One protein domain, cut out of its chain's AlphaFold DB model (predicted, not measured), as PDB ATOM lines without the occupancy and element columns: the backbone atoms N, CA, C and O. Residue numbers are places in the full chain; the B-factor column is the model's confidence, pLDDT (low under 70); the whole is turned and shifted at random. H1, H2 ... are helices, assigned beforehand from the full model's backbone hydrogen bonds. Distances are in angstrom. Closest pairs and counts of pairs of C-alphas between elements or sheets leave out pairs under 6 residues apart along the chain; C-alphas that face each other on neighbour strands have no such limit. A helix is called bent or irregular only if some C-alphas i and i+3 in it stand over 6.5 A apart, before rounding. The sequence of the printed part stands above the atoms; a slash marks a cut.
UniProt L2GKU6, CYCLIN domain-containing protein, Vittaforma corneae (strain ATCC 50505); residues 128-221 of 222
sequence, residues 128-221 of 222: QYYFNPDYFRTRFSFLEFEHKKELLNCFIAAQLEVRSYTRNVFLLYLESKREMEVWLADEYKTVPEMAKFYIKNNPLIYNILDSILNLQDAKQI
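This is residues 128 to 221 of the 222 residues of the protein "CYCLIN domain-containing protein" of Vittaforma corneae (strain ATCC 50505) (UniProt L2GKU6). H2 runs through the middle, with H3 crossing it steeply on one side and short H4 packing on another. Short H1 lies by the first residues of H2, and H5 starts near them too and runs off about perpendicular to H2, making one end of the elongated outline. The printed part has 94 residues, with five named helices in the order H1 to H5 and no named strand: the class is all helix. It is compact, with a radius of gyration of the C-alphas of 13.5 A, and spans 48 by 28 by 22 A.

H1 is residues 133 to 138, beginning at C-alpha 133 (112.583, 125.719, 163.188). H2, residues 145 to 162, is 26.4 A long, and H3, residues 169 to 185, is 24.3 A. H4 is residues 196 to 200. H5, residues 203 to 220, is 26.6 A long and ends at C-alpha 220 (139.057, 106.171, 170.924). H5 is only just irregular: C-alphas 204 and 207 are 6.6 A apart.

H2 is the hub, touching the four other helices. With residues 145 to 148 alone it only just touches H1, with 3 pairs of C-alphas within 8 A; the closest C-alphas, of Arg 137 and Phe 145, are 6.1 A apart. H2 and H3 touch at a steep tilt of 62 degrees, opposite ways; their closest C-alphas, of Phe 155 and Ser 176, are 5.0 A apart. H4 touches H2, closest at the C-alphas of Cys 154 and Tyr 198, 5.2 A. H5 touches H2 with residues 204 to 205 alone, about perpendicular at 81 degrees; the closest C-alphas, of His 147 and Ile 205, are 6.3 A apart. H3 and H5 are apart. Every O i to N i+4 pair is within hydrogen-bond range in H1, H3 and H4, against 13 of 14 in H2 and 11 of 14 in H5.

The C-alphas farthest apart, of Arg 167 and Ile 221, are 48.5 A apart. The printed part has no cut and no long link. Mean pLDDT of the printed part is 83.4; residue 189 and residues 210 to 221 are under 70.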
ATOM      1  N   GLN A 128     118.759 132.347 154.870       91.19
ATOM      2  CA  GLN A 128     118.339 132.221 156.263       91.19
ATOM      3  C   GLN A 128     116.812 132.241 156.430       91.19
ATOM      4  O   GLN A 128     116.302 131.653 157.379       91.19
ATOM      5  N   TYR A 129     116.063 132.860 155.508       91.44
ATOM      6  CA  TYR A 129     114.596 132.902 155.572       91.44
ATOM      7  C   TYR A 129     113.930 131.555 155.264       91.44
ATOM      8  O   TYR A 129     112.757 131.373 155.575       91.44
ATOM      9  N   TYR A 130     114.660 130.595 154.687       92.88
ATOM     10  CA  TYR A 130     114.156 129.239 154.436       92.88
ATOM     11  C   TYR A 130     114.371 128.282 155.613       92.88
ATOM     12  O   TYR A 130     113.991 127.109 155.534       92.88
ATOM     13  N   PHE A 131     114.985 128.756 156.699       90.38
ATOM     14  CA  PHE A 131     115.203 127.958 157.894       90.38
ATOM     15  C   PHE A 131     113.865 127.501 158.491       90.38
ATOM     16  O   PHE A 131     112.991 128.316 158.770       90.38
ATOM     17  N   ASN A 132     113.718 126.192 158.708       90.50
ATOM     18  CA  ASN A 132     112.530 125.598 159.320       90.50
ATOM     19  C   ASN A 132     112.828 125.228 160.789       90.50
ATOM     20  O   ASN A 132     113.539 124.245 161.022       90.50
ATOM     21  N   PRO A 133     112.289 125.967 161.780       88.75
ATOM     22  CA  PRO A 133     112.583 125.719 163.188       88.75
ATOM     23  C   PRO A 133     112.173 124.331 163.676       88.75
ATOM     24  O   PRO A 133     112.922 123.704 164.422       88.75
ATOM     25  N   ASP A 134     111.021 123.826 163.244       88.94
ATOM     26  CA  ASP A 134     110.477 122.557 163.737       88.94
ATOM     27  C   ASP A 134     111.296 121.362 163.239       88.94
ATOM     28  O   ASP A 134     111.569 120.419 163.989       88.94
ATOM     29  N   TYR A 135     111.800 121.457 162.006       88.12
ATOM     30  CA  TYR A 135     112.750 120.491 161.465       88.12
ATOM     31  C   TYR A 135     114.034 120.421 162.313       88.12
ATOM     32  O   TYR A 135     114.475 119.340 162.702       88.12
ATOM     33  N   PHE A 136     114.635 121.570 162.639       86.56
ATOM     34  CA  PHE A 136     115.910 121.608 163.366       86.56
ATOM     35  C   PHE A 136     115.781 121.368 164.873       86.56
ATOM     36  O   PHE A 136     116.748 120.945 165.506       86.56
ATOM     37  N   ARG A 137     114.606 121.587 165.469       86.62
ATOM     38  CA  ARG A 137     114.350 121.218 166.871       86.62
ATOM     39  C   ARG A 137     114.376 119.706 167.073       86.62
ATOM     40  O   ARG A 137     114.955 119.239 168.047       86.62
ATOM     41  N   THR A 138     113.784 118.955 166.148       86.00
ATOM     42  CA  THR A 138     113.637 117.494 166.259       86.00
ATOM     43  C   THR A 138     114.890 116.732 165.823       86.00
ATOM     44  O   THR A 138     115.240 115.712 166.412       86.00
ATOM     45  N   ARG A 139     115.604 117.227 164.805       84.81
ATOM     46  CA  ARG A 139     116.828 116.606 164.276       84.81
ATOM     47  C   ARG A 139     118.056 116.982 165.120       84.81
ATOM     48  O   ARG A 139     118.179 118.128 165.540       84.81
ATOM     49  N   PHE A 140     118.993 116.048 165.320       82.06
ATOM     50  CA  PHE A 140     120.262 116.255 166.050       82.06
ATOM     51  C   PHE A 140     120.070 116.771 167.489       82.06
ATOM     52  O   PHE A 140     120.548 117.844 167.849       82.06
ATOM     53  N   SER A 141     119.332 116.028 168.318       83.44
ATOM     54  CA  SER A 141     118.955 116.423 169.691       83.44
ATOM     55  C   SER A 141     120.128 116.745 170.624       83.44
ATOM     56  O   SER A 141     119.951 117.476 171.590       83.44
ATOM     57  N   PHE A 142     121.321 116.234 170.329       81.50
ATOM     58  CA  PHE A 142     122.541 116.475 171.099       81.50
ATOM     59  C   PHE A 142     123.157 117.871 170.872       81.50
ATOM     60  O   PHE A 142     124.068 118.253 171.597       81.50
ATOM     61  N   LEU A 143     122.679 118.634 169.880       84.88
ATOM     62  CA  LEU A 143     123.017 120.047 169.706       84.88
ATOM     63  C   LEU A 143     121.836 120.932 170.098       84.88
ATOM     64  O   LEU A 143     120.683 120.644 169.764       84.88
ATOM     65  N   GLU A 144     122.133 122.065 170.727       87.88
ATOM     66  CA  GLU A 144     121.123 123.094 170.958       87.88
ATOM     67  C   GLU A 144     120.679 123.748 169.646       87.88
ATOM     68  O   GLU A 144     121.391 123.768 168.638       87.88
ATOM     69  N   PHE A 145     119.473 124.307 169.670       88.62
ATOM     70  CA  PHE A 145     118.857 124.927 168.505       88.62
ATOM     71  C   PHE A 145     119.692 126.077 167.921       88.62
ATOM     72  O   PHE A 145     119.871 126.132 166.703       88.62
ATOM     73  N   GLU A 146     120.250 126.950 168.766       89.00
ATOM     74  CA  GLU A 146     121.042 128.090 168.288       89.00
ATOM     75  C   GLU A 146     122.344 127.626 167.621       89.00
ATOM     76  O   GLU A 146     122.723 128.148 166.576       89.00
ATOM     77  N   HIS A 147     122.971 126.559 168.128       89.38
ATOM     78  CA  HIS A 147     124.165 125.982 167.507       89.38
ATOM     79  C   HIS A 147     123.870 125.386 166.128       89.38
ATOM     80  O   HIS A 147     124.670 125.537 165.209       89.38
ATOM     81  N   LYS A 148     122.704 124.761 165.927       90.38
ATOM     82  CA  LYS A 148     122.302 124.257 164.598       90.38
ATOM     83  C   LYS A 148     122.122 125.390 163.595       90.38
ATOM     84  O   LYS A 148     122.537 125.274 162.443       90.38
ATOM     85  N   LYS A 149     121.503 126.484 164.035       92.19
ATOM     86  CA  LYS A 149     121.290 127.679 163.218       92.19
ATOM     87  C   LYS A 149     122.622 128.333 162.843       92.19
ATOM     88  O   LYS A 149     122.854 128.611 161.670       92.19
ATOM     89  N   GLU A 150     123.524 128.498 163.806       92.12
ATOM     90  CA  GLU A 150     124.852 129.069 163.574       92.12
ATOM     91  C   GLU A 150     125.757 128.167 162.725       92.12
ATOM     92  O   GLU A 150     126.504 128.655 161.873       92.12
ATOM     93  N   LEU A 151     125.643 126.846 162.868       92.31
ATOM     94  CA  LEU A 151     126.288 125.898 161.965       92.31
ATOM     95  C   LEU A 151     125.791 126.074 160.535       92.31
ATOM     96  O   LEU A 151     126.608 126.250 159.630       92.31
ATOM     97  N   LEU A 152     124.474 126.107 160.322       94.44
ATOM     98  CA  LEU A 152     123.917 126.316 158.989       94.44
ATOM     99  C   LEU A 152     124.412 127.635 158.379       94.44
ATOM    100  O   LEU A 152     124.790 127.665 157.210       94.44
ATOM    101  N   ASN A 153     124.475 128.700 159.179       95.25
ATOM    102  CA  ASN A 153     125.035 129.991 158.785       95.25
ATOM    103  C   ASN A 153     126.500 129.884 158.319       95.25
ATOM    104  O   ASN A 153     126.869 130.490 157.311       95.25
ATOM    105  N   CYS A 154     127.323 129.073 158.990       94.62
ATOM    106  CA  CYS A 154     128.700 128.803 158.565       94.62
ATOM    107  C   CYS A 154     128.758 128.046 157.229       94.62
ATOM    108  O   CYS A 154     129.574 128.381 156.370       94.62
ATOM    109  N   PHE A 155     127.882 127.056 157.022       94.81
ATOM    110  CA  PHE A 155     127.800 126.324 155.752       94.81
ATOM    111  C   PHE A 155     127.297 127.207 154.603       94.81
ATOM    112  O   PHE A 155     127.834 127.122 153.499       94.81
ATOM    113  N   ILE A 156     126.348 128.110 154.864       95.69
ATOM    114  CA  ILE A 156     125.901 129.126 153.899       95.69
ATOM    115  C   ILE A 156     127.073 130.022 153.495       95.69
ATOM    116  O   ILE A 156     127.319 130.214 152.303       95.69
ATOM    117  N   ALA A 157     127.833 130.532 154.465       94.94
ATOM    118  CA  ALA A 157     129.002 131.363 154.192       94.94
ATOM    119  C   ALA A 157     130.081 130.610 153.389       94.94
ATOM    120  O   ALA A 157     130.664 131.170 152.460       94.94
ATOM    121  N   ALA A 158     130.285 129.323 153.683       93.69
ATOM    122  CA  ALA A 158     131.190 128.458 152.934       93.69
ATOM    123  C   ALA A 158     130.738 128.238 151.484       93.69
ATOM    124  O   ALA A 158     131.548 128.348 150.566       93.69
ATOM    125  N   GLN A 159     129.450 127.972 151.250       92.75
ATOM    126  CA  GLN A 159     128.913 127.790 149.900       92.75
ATOM    127  C   GLN A 159     128.988 129.078 149.077       92.75
ATOM    128  O   GLN A 159     129.358 129.036 147.899       92.75
ATOM    129  N   LEU A 160     128.722 130.225 149.706       92.50
ATOM    130  CA  LEU A 160     128.891 131.534 149.083       92.50
ATOM    131  C   LEU A 160     130.318 131.759 148.587       92.50
ATOM    132  O   LEU A 160     130.483 132.453 147.597       92.50
ATOM    133  N   GLU A 161     131.348 131.173 149.205       89.62
ATOM    134  CA  GLU A 161     132.740 131.248 148.733       89.62
ATOM    135  C   GLU A 161     132.956 130.505 147.405       89.62
ATOM    136  O   GLU A 161     133.721 130.965 146.554       89.62
ATOM    137  N   VAL A 162     132.261 129.379 147.223       85.56
ATOM    138  CA  VAL A 162     132.458 128.446 146.106       85.56
ATOM    139  C   VAL A 162     131.795 128.946 144.825       85.56
ATOM    140  O   VAL A 162     132.375 128.815 143.744       85.56
ATOM    141  N   ARG A 163     130.589 129.516 144.917       84.06
ATOM    142  CA  ARG A 163     129.802 129.913 143.738       84.06
ATOM    143  C   ARG A 163     128.862 131.091 144.010       84.06
ATOM    144  O   ARG A 163     128.518 131.367 145.154       84.06
ATOM    145  N   SER A 164     128.444 131.755 142.932       83.12
ATOM    146  CA  SER A 164     127.390 132.777 142.965       83.12
ATOM    147  C   SER A 164     126.012 132.110 142.966       83.12
ATOM    148  O   SER A 164     125.770 131.169 142.205       83.12
ATOM    149  N   TYR A 165     125.104 132.621 143.797       80.38
ATOM    150  CA  TYR A 165     123.723 132.137 143.932       80.38
ATOM    151  C   TYR A 165     122.676 133.216 143.635       80.38
ATOM    152  O   TYR A 165     121.514 133.072 144.017       80.38
ATOM    153  N   THR A 166     123.058 134.280 142.924       74.44
ATOM    154  CA  THR A 166     122.192 135.435 142.610       74.44
ATOM    155  C   THR A 166     120.843 135.041 142.006       74.44
ATOM    156  O   THR A 166     119.835 135.692 142.274       74.44
ATOM    157  N   ARG A 167     120.805 133.953 141.225       79.81
ATOM    158  CA  ARG A 167     119.597 133.456 140.546       79.81
ATOM    159  C   ARG A 167     118.696 132.587 141.420       79.81
ATOM    160  O   ARG A 167     117.496 132.532 141.172       79.81
ATOM    161  N   ASN A 168     119.256 131.861 142.389       87.25
ATOM    162  CA  ASN A 168     118.495 130.910 143.194       87.25
ATOM    163  C   ASN A 168     119.127 130.708 144.578       87.25
ATOM    164  O   ASN A 168     119.916 129.792 144.814       87.25
ATOM    165  N   VAL A 169     118.715 131.561 145.510       91.19
ATOM    166  CA  VAL A 169     119.159 131.533 146.908       91.19
ATOM    167  C   VAL A 169     118.561 130.347 147.685       91.19
ATOM    168  O   VAL A 169     119.115 129.915 148.695       91.19
ATOM    169  N   PHE A 170     117.467 129.752 147.202       92.94
ATOM    170  CA  PHE A 170     116.930 128.524 147.793       92.94
ATOM    171  C   PHE A 170     117.881 127.334 147.592       92.94
ATOM    172  O   PHE A 170     118.058 126.534 148.509       92.94
ATOM    173  N   LEU A 171     118.557 127.247 146.438       92.44
ATOM    174  CA  LEU A 171     119.592 126.228 146.217       92.44
ATOM    175  C   LEU A 171     120.773 126.396 147.179       92.44
ATOM    176  O   LEU A 171     121.241 125.399 147.720       92.44
ATOM    177  N   LEU A 172     121.195 127.635 147.458       93.81
ATOM    178  CA  LEU A 172     122.219 127.914 148.472       93.81
ATOM    179  C   LEU A 172     121.821 127.335 149.834       93.81
ATOM    180  O   LEU A 172     122.619 126.639 150.462       93.81
ATOM    181  N   TYR A 173     120.584 127.581 150.276       95.19
ATOM    182  CA  TYR A 173     120.070 127.014 151.524       95.19
ATOM    183  C   TYR A 173     120.072 125.480 151.500       95.19
ATOM    184  O   TYR A 173     120.590 124.857 152.427       95.19
ATOM    185  N   LEU A 174     119.527 124.869 150.442       94.44
ATOM    186  CA  LEU A 174     119.385 123.417 150.345       94.44
ATOM    187  C   LEU A 174     120.742 122.701 150.367       94.44
ATOM    188  O   LEU A 174     120.907 121.711 151.076       94.44
ATOM    189  N   GLU A 175     121.718 123.212 149.620       93.62
ATOM    190  CA  GLU A 175     123.059 122.633 149.564       93.62
ATOM    191  C   GLU A 175     123.811 122.819 150.877       93.62
ATOM    192  O   GLU A 175     124.402 121.866 151.378       93.62
ATOM    193  N   SER A 176     123.728 124.009 151.479       94.69
ATOM    194  CA  SER A 176     124.340 124.277 152.786       94.69
ATOM    195  C   SER A 176     123.770 123.361 153.866       94.69
ATOM    196  O   SER A 176     124.520 122.776 154.644       94.69
ATOM    197  N   LYS A 177     122.443 123.189 153.873       94.75
ATOM    198  CA  LYS A 177     121.744 122.270 154.774       94.75
ATOM    199  C   LYS A 177     122.198 120.829 154.558       94.75
ATOM    200  O   LYS A 177     122.522 120.157 155.530       94.75
ATOM    201  N   ARG A 178     122.243 120.359 153.307       93.56
ATOM    202  CA  ARG A 178     122.646 118.985 152.979       93.56
ATOM    203  C   ARG A 178     124.066 118.687 153.455       93.56
ATOM    204  O   ARG A 178     124.275 117.677 154.114       93.56
ATOM    205  N   GLU A 179     125.025 119.551 153.127       92.12
ATOM    206  CA  GLU A 179     126.427 119.370 153.534       92.12
ATOM    207  C   GLU A 179     126.575 119.373 155.057       92.12
ATOM    208  O   GLU A 179     127.277 118.529 155.612       92.12
ATOM    209  N   MET A 180     125.860 120.276 155.737       92.44
ATOM    210  CA  MET A 180     125.809 120.283 157.193       92.44
ATOM    211  C   MET A 180     125.287 118.943 157.715       92.44
ATOM    212  O   MET A 180     125.962 118.303 158.507       92.44
ATOM    213  N   GLU A 181     124.124 118.484 157.254       91.31
ATOM    214  CA  GLU A 181     123.492 117.249 157.729       91.31
ATOM    215  C   GLU A 181     124.332 116.000 157.499       91.31
ATOM    216  O   GLU A 181     124.379 115.146 158.383       91.31
ATOM    217  N   VAL A 182     124.988 115.895 156.341       90.62
ATOM    218  CA  VAL A 182     125.922 114.801 156.046       90.62
ATOM    219  C   VAL A 182     127.055 114.794 157.068       90.62
ATOM    220  O   VAL A 182     127.369 113.745 157.625       90.62
ATOM    221  N   TRP A 183     127.614 115.964 157.377       88.81
ATOM    222  CA  TRP A 183     128.675 116.078 158.369       88.81
ATOM    223  C   TRP A 183     128.200 115.791 159.806       88.81
ATOM    224  O   TRP A 183     128.886 115.079 160.539       88.81
ATOM    225  N   LEU A 184     127.012 116.265 160.208       86.19
ATOM    226  CA  LEU A 184     126.446 115.946 161.530       86.19
ATOM    227  C   LEU A 184     126.090 114.449 161.654       86.19
ATOM    228  O   LEU A 184     126.103 113.909 162.759       86.19
ATOM    229  N   ALA A 185     125.730 113.793 160.545       85.50
ATOM    230  CA  ALA A 185     125.392 112.370 160.505       85.50
ATOM    231  C   ALA A 185     126.626 111.457 160.568       85.50
ATOM    232  O   ALA A 185     126.530 110.374 161.135       85.50
ATOM    233  N   ASP A 186     127.779 111.898 160.056       81.56
ATOM    234  CA  ASP A 186     129.066 111.198 160.207       81.56
ATOM    235  C   ASP A 186     129.740 111.481 161.566       81.56
ATOM    236  O   ASP A 186     130.961 111.517 161.688       81.56
ATOM    237  N   GLU A 187     128.936 111.724 162.604       71.56
ATOM    238  CA  GLU A 187     129.387 111.933 163.985       71.56
ATOM    239  C   GLU A 187     130.486 112.999 164.144       71.56
ATOM    240  O   GLU A 187     131.294 112.911 165.064       71.56
ATOM    241  N   TYR A 188     130.500 114.032 163.290       71.38
ATOM    242  CA  TYR A 188     131.448 115.158 163.332       71.38
ATOM    243  C   TYR A 188     132.913 114.814 163.048       71.38
ATOM    244  O   TYR A 188     133.745 115.718 163.133       71.38
ATOM    245  N   LYS A 189     133.238 113.576 162.648       69.62
ATOM    246  CA  LYS A 189     134.620 113.056 162.582       69.62
ATOM    247  C   LYS A 189     135.628 114.007 161.942       69.62
ATOM    248  O   LYS A 189     136.707 114.225 162.480       69.62
ATOM    249  N   THR A 190     135.285 114.590 160.794       78.38
ATOM    250  CA  THR A 190     136.150 115.560 160.109       78.38
ATOM    251  C   THR A 190     135.369 116.783 159.668       78.38
ATOM    252  O   THR A 190     134.483 116.687 158.820       78.38
ATOM    253  N   VAL A 191     135.730 117.950 160.214       80.19
ATOM    254  CA  VAL A 191     135.178 119.245 159.793       80.19
ATOM    255  C   VAL A 191     135.468 119.466 158.301       80.19
ATOM    256  O   VAL A 191     136.642 119.450 157.914       80.19
ATOM    257  N   PRO A 192     134.452 119.737 157.459       86.50
ATOM    258  CA  PRO A 192     134.663 119.985 156.041       86.50
ATOM    259  C   PRO A 192     135.591 121.182 155.813       86.50
ATOM    260  O   PRO A 192     135.371 122.268 156.356       86.50
ATOM    261  N   GLU A 193     136.601 121.017 154.955       86.75
ATOM    262  CA  GLU A 193     137.624 122.050 154.716       86.75
ATOM    263  C   GLU A 193     137.017 123.374 154.213       86.75
ATOM    264  O   GLU A 193     137.513 124.455 154.535       86.75
ATOM    265  N   MET A 194     135.889 123.316 153.493       87.31
ATOM    266  CA  MET A 194     135.159 124.512 153.053       87.31
ATOM    267  C   MET A 194     134.583 125.334 154.220       87.31
ATOM    268  O   MET A 194     134.588 126.562 154.168       87.31
ATOM    269  N   ALA A 195     134.109 124.669 155.278       89.19
ATOM    270  CA  ALA A 195     133.394 125.289 156.395       89.19
ATOM    271  C   ALA A 195     134.318 125.623 157.573       89.19
ATOM    272  O   ALA A 195     133.998 126.483 158.392       89.19
ATOM    273  N   LYS A 196     135.498 124.994 157.624       89.94
ATOM    274  CA  LYS A 196     136.499 125.126 158.690       89.94
ATOM    275  C   LYS A 196     136.839 126.571 159.046       89.94
ATOM    276  O   LYS A 196     136.950 126.886 160.225       89.94
ATOM    277  N   PHE A 197     136.990 127.449 158.052       91.38
ATOM    278  CA  PHE A 197     137.275 128.867 158.294       91.38
ATOM    279  C   PHE A 197     136.136 129.557 159.062       91.38
ATOM    280  O   PHE A 197     136.383 130.181 160.089       91.38
ATOM    281  N   TYR A 198     134.895 129.414 158.594       93.06
ATOM    282  CA  TYR A 198     133.731 130.080 159.187       93.06
ATOM    283  C   TYR A 198     133.390 129.506 160.561       93.06
ATOM    284  O   TYR A 198     133.082 130.253 161.481       93.06
ATOM    285  N   ILE A 199     133.535 128.191 160.722       90.75
ATOM    286  CA  ILE A 199     133.339 127.500 161.996       90.75
ATOM    287  C   ILE A 199     134.343 127.984 163.051       90.75
ATOM    288  O   ILE A 199     133.943 128.323 164.160       90.75
ATOM    289  N   LYS A 200     135.639 128.056 162.711       88.38
ATOM    290  CA  LYS A 200     136.684 128.511 163.646       88.38
ATOM    291  C   LYS A 200     136.521 129.972 164.056       88.38
ATOM    292  O   LYS A 200     136.819 130.322 165.189       88.38
ATOM    293  N   ASN A 201     136.033 130.809 163.143       87.38
ATOM    294  CA  ASN A 201     135.786 132.227 163.399       87.38
ATOM    295  C   ASN A 201     134.386 132.502 163.985       87.38
ATOM    296  O   ASN A 201     134.022 133.663 164.185       87.38
ATOM    297  N   ASN A 202     133.597 131.459 164.281       87.94
ATOM    298  CA  ASN A 202     132.324 131.589 164.980       87.94
ATOM    299  C   ASN A 202     132.491 131.198 166.464       87.94
ATOM    300  O   ASN A 202     132.608 130.011 166.775       87.94
ATOM    301  N   PRO A 203     132.460 132.163 167.402       82.38
ATOM    302  CA  PRO A 203     132.736 131.914 168.817       82.38
ATOM    303  C   PRO A 203     131.694 131.018 169.497       82.38
ATOM    304  O   PRO A 203     132.026 130.346 170.469       82.38
ATOM    305  N   LEU A 204     130.453 130.983 168.995       83.69
ATOM    306  CA  LEU A 204     129.404 130.120 169.549       83.69
ATOM    307  C   LEU A 204     129.622 128.653 169.169       83.69
ATOM    308  O   LEU A 204     129.286 127.759 169.935       83.69
ATOM    309  N   ILE A 205     130.199 128.401 167.995       83.50
ATOM    310  CA  ILE A 205     130.379 127.048 167.467       83.50
ATOM    311  C   ILE A 205     131.750 126.477 167.819       83.50
ATOM    312  O   ILE A 205     131.843 125.299 168.165       83.50
ATOM    313  N   TYR A 206     132.806 127.288 167.733       78.44
ATOM    314  CA  TYR A 206     134.183 126.825 167.884       78.44
ATOM    315  C   TYR A 206     134.407 126.079 169.206       78.44
ATOM    316  O   TYR A 206     134.860 124.939 169.190       78.44
ATOM    317  N   ASN A 207     133.998 126.674 170.329       74.12
ATOM    318  CA  ASN A 207     134.192 126.088 171.660       74.12
ATOM    319  C   ASN A 207     133.454 124.750 171.828       74.12
ATOM    320  O   ASN A 207     133.924 123.847 172.515       74.12
ATOM    321  N   ILE A 208     132.299 124.613 171.178       73.69
ATOM    322  CA  ILE A 208     131.466 123.416 171.272       73.69
ATOM    323  C   ILE A 208     132.066 122.294 170.447       73.69
ATOM    324  O   ILE A 208     132.201 121.182 170.947       73.69
ATOM    325  N   LEU A 209     132.473 122.574 169.214       70.81
ATOM    326  CA  LEU A 209     133.103 121.557 168.378       70.81
ATOM    327  C   LEU A 209     134.448 121.119 168.938       70.81
ATOM    328  O   LEU A 209     134.722 119.928 168.917       70.81
ATOM    329  N   ASP A 210     135.239 122.040 169.487       69.50
ATOM    330  CA  ASP A 210     136.488 121.683 170.156       69.50
ATOM    331  C   ASP A 210     136.210 120.750 171.346       69.50
ATOM    332  O   ASP A 210     136.822 119.694 171.471       69.50
ATOM    333  N   SER A 211     135.183 121.047 172.152       65.88
ATOM    334  CA  SER A 211     134.771 120.159 173.243       65.88
ATOM    335  C   SER A 211     134.262 118.791 172.761       65.88
ATOM    336  O   SER A 211     134.614 117.772 173.348       65.88
ATOM    337  N   ILE A 212     133.482 118.734 171.676       64.56
ATOM    338  CA  ILE A 212     132.907 117.489 171.139       64.56
ATOM    339  C   ILE A 212     133.990 116.605 170.507       64.56
ATOM    340  O   ILE A 212     134.007 115.401 170.762       64.56
ATOM    341  N   LEU A 213     134.902 117.195 169.730       64.56
ATOM    342  CA  LEU A 213     136.008 116.484 169.083       64.56
ATOM    343  C   LEU A 213     136.996 115.949 170.130       64.56
ATOM    344  O   LEU A 213     137.303 114.758 170.129       64.56
ATOM    345  N   ASN A 214     137.382 116.775 171.111       60.78
ATOM    346  CA  ASN A 214     138.275 116.357 172.197       60.78
ATOM    347  C   ASN A 214     137.660 115.239 173.074       60.78
ATOM    348  O   ASN A 214     138.371 114.363 173.569       60.78
ATOM    349  N   LEU A 215     136.331 115.222 173.254       53.75
ATOM    350  CA  LEU A 215     135.622 114.154 173.976       53.75
ATOM    351  C   LEU A 215     135.558 112.827 173.199       53.75
ATOM    352  O   LEU A 215     135.406 111.771 173.821       53.75
ATOM    353  N   GLN A 216     135.647 112.853 171.867       53.34
ATOM    354  CA  GLN A 216     135.668 111.651 171.027       53.34
ATOM    355  C   GLN A 216     137.074 111.053 170.916       53.34
ATOM    356  O   GLN A 216     137.203 109.832 171.029       53.34
ATOM    357  N   ASP A 217     138.119 111.880 170.818       51.59
ATOM    358  CA  ASP A 217     139.515 111.416 170.871       51.59
ATOM    359  C   ASP A 217     139.799 110.682 172.195       51.59
ATOM    360  O   ASP A 217     140.401 109.609 172.215       51.59
ATOM    361  N   ALA A 218     139.243 111.175 173.307       45.09
ATOM    362  CA  ALA A 218     139.323 110.511 174.610       45.09
ATOM    363  C   ALA A 218     138.563 109.167 174.687       45.09
ATOM    364  O   ALA A 218     138.859 108.346 175.558       45.09
ATOM    365  N   LYS A 219     137.581 108.927 173.805       48.12
ATOM    366  CA  LYS A 219     136.831 107.660 173.711       48.12
ATOM    367  C   LYS A 219     137.476 106.644 172.767       48.12
ATOM    368  O   LYS A 219     137.221 105.463 172.946       48.12
ATOM    369  N   GLN A 220     138.300 107.073 171.808       45.84
ATOM    370  CA  GLN A 220     139.057 106.171 170.924       45.84
ATOM    371  C   GLN A 220     140.331 105.602 171.578       45.84
ATOM    372  O   GLN A 220     140.923 104.667 171.050       45.84
ATOM    373  N   ILE A 221     140.751 106.150 172.724       44.94
ATOM    374  CA  ILE A 221     141.934 105.712 173.492       44.94
ATOM    375  C   ILE A 221     141.565 104.675 174.585       44.94
ATOM    376  O   ILE A 221     142.433 104.205 175.321       44.94
TER     377      ILE A 221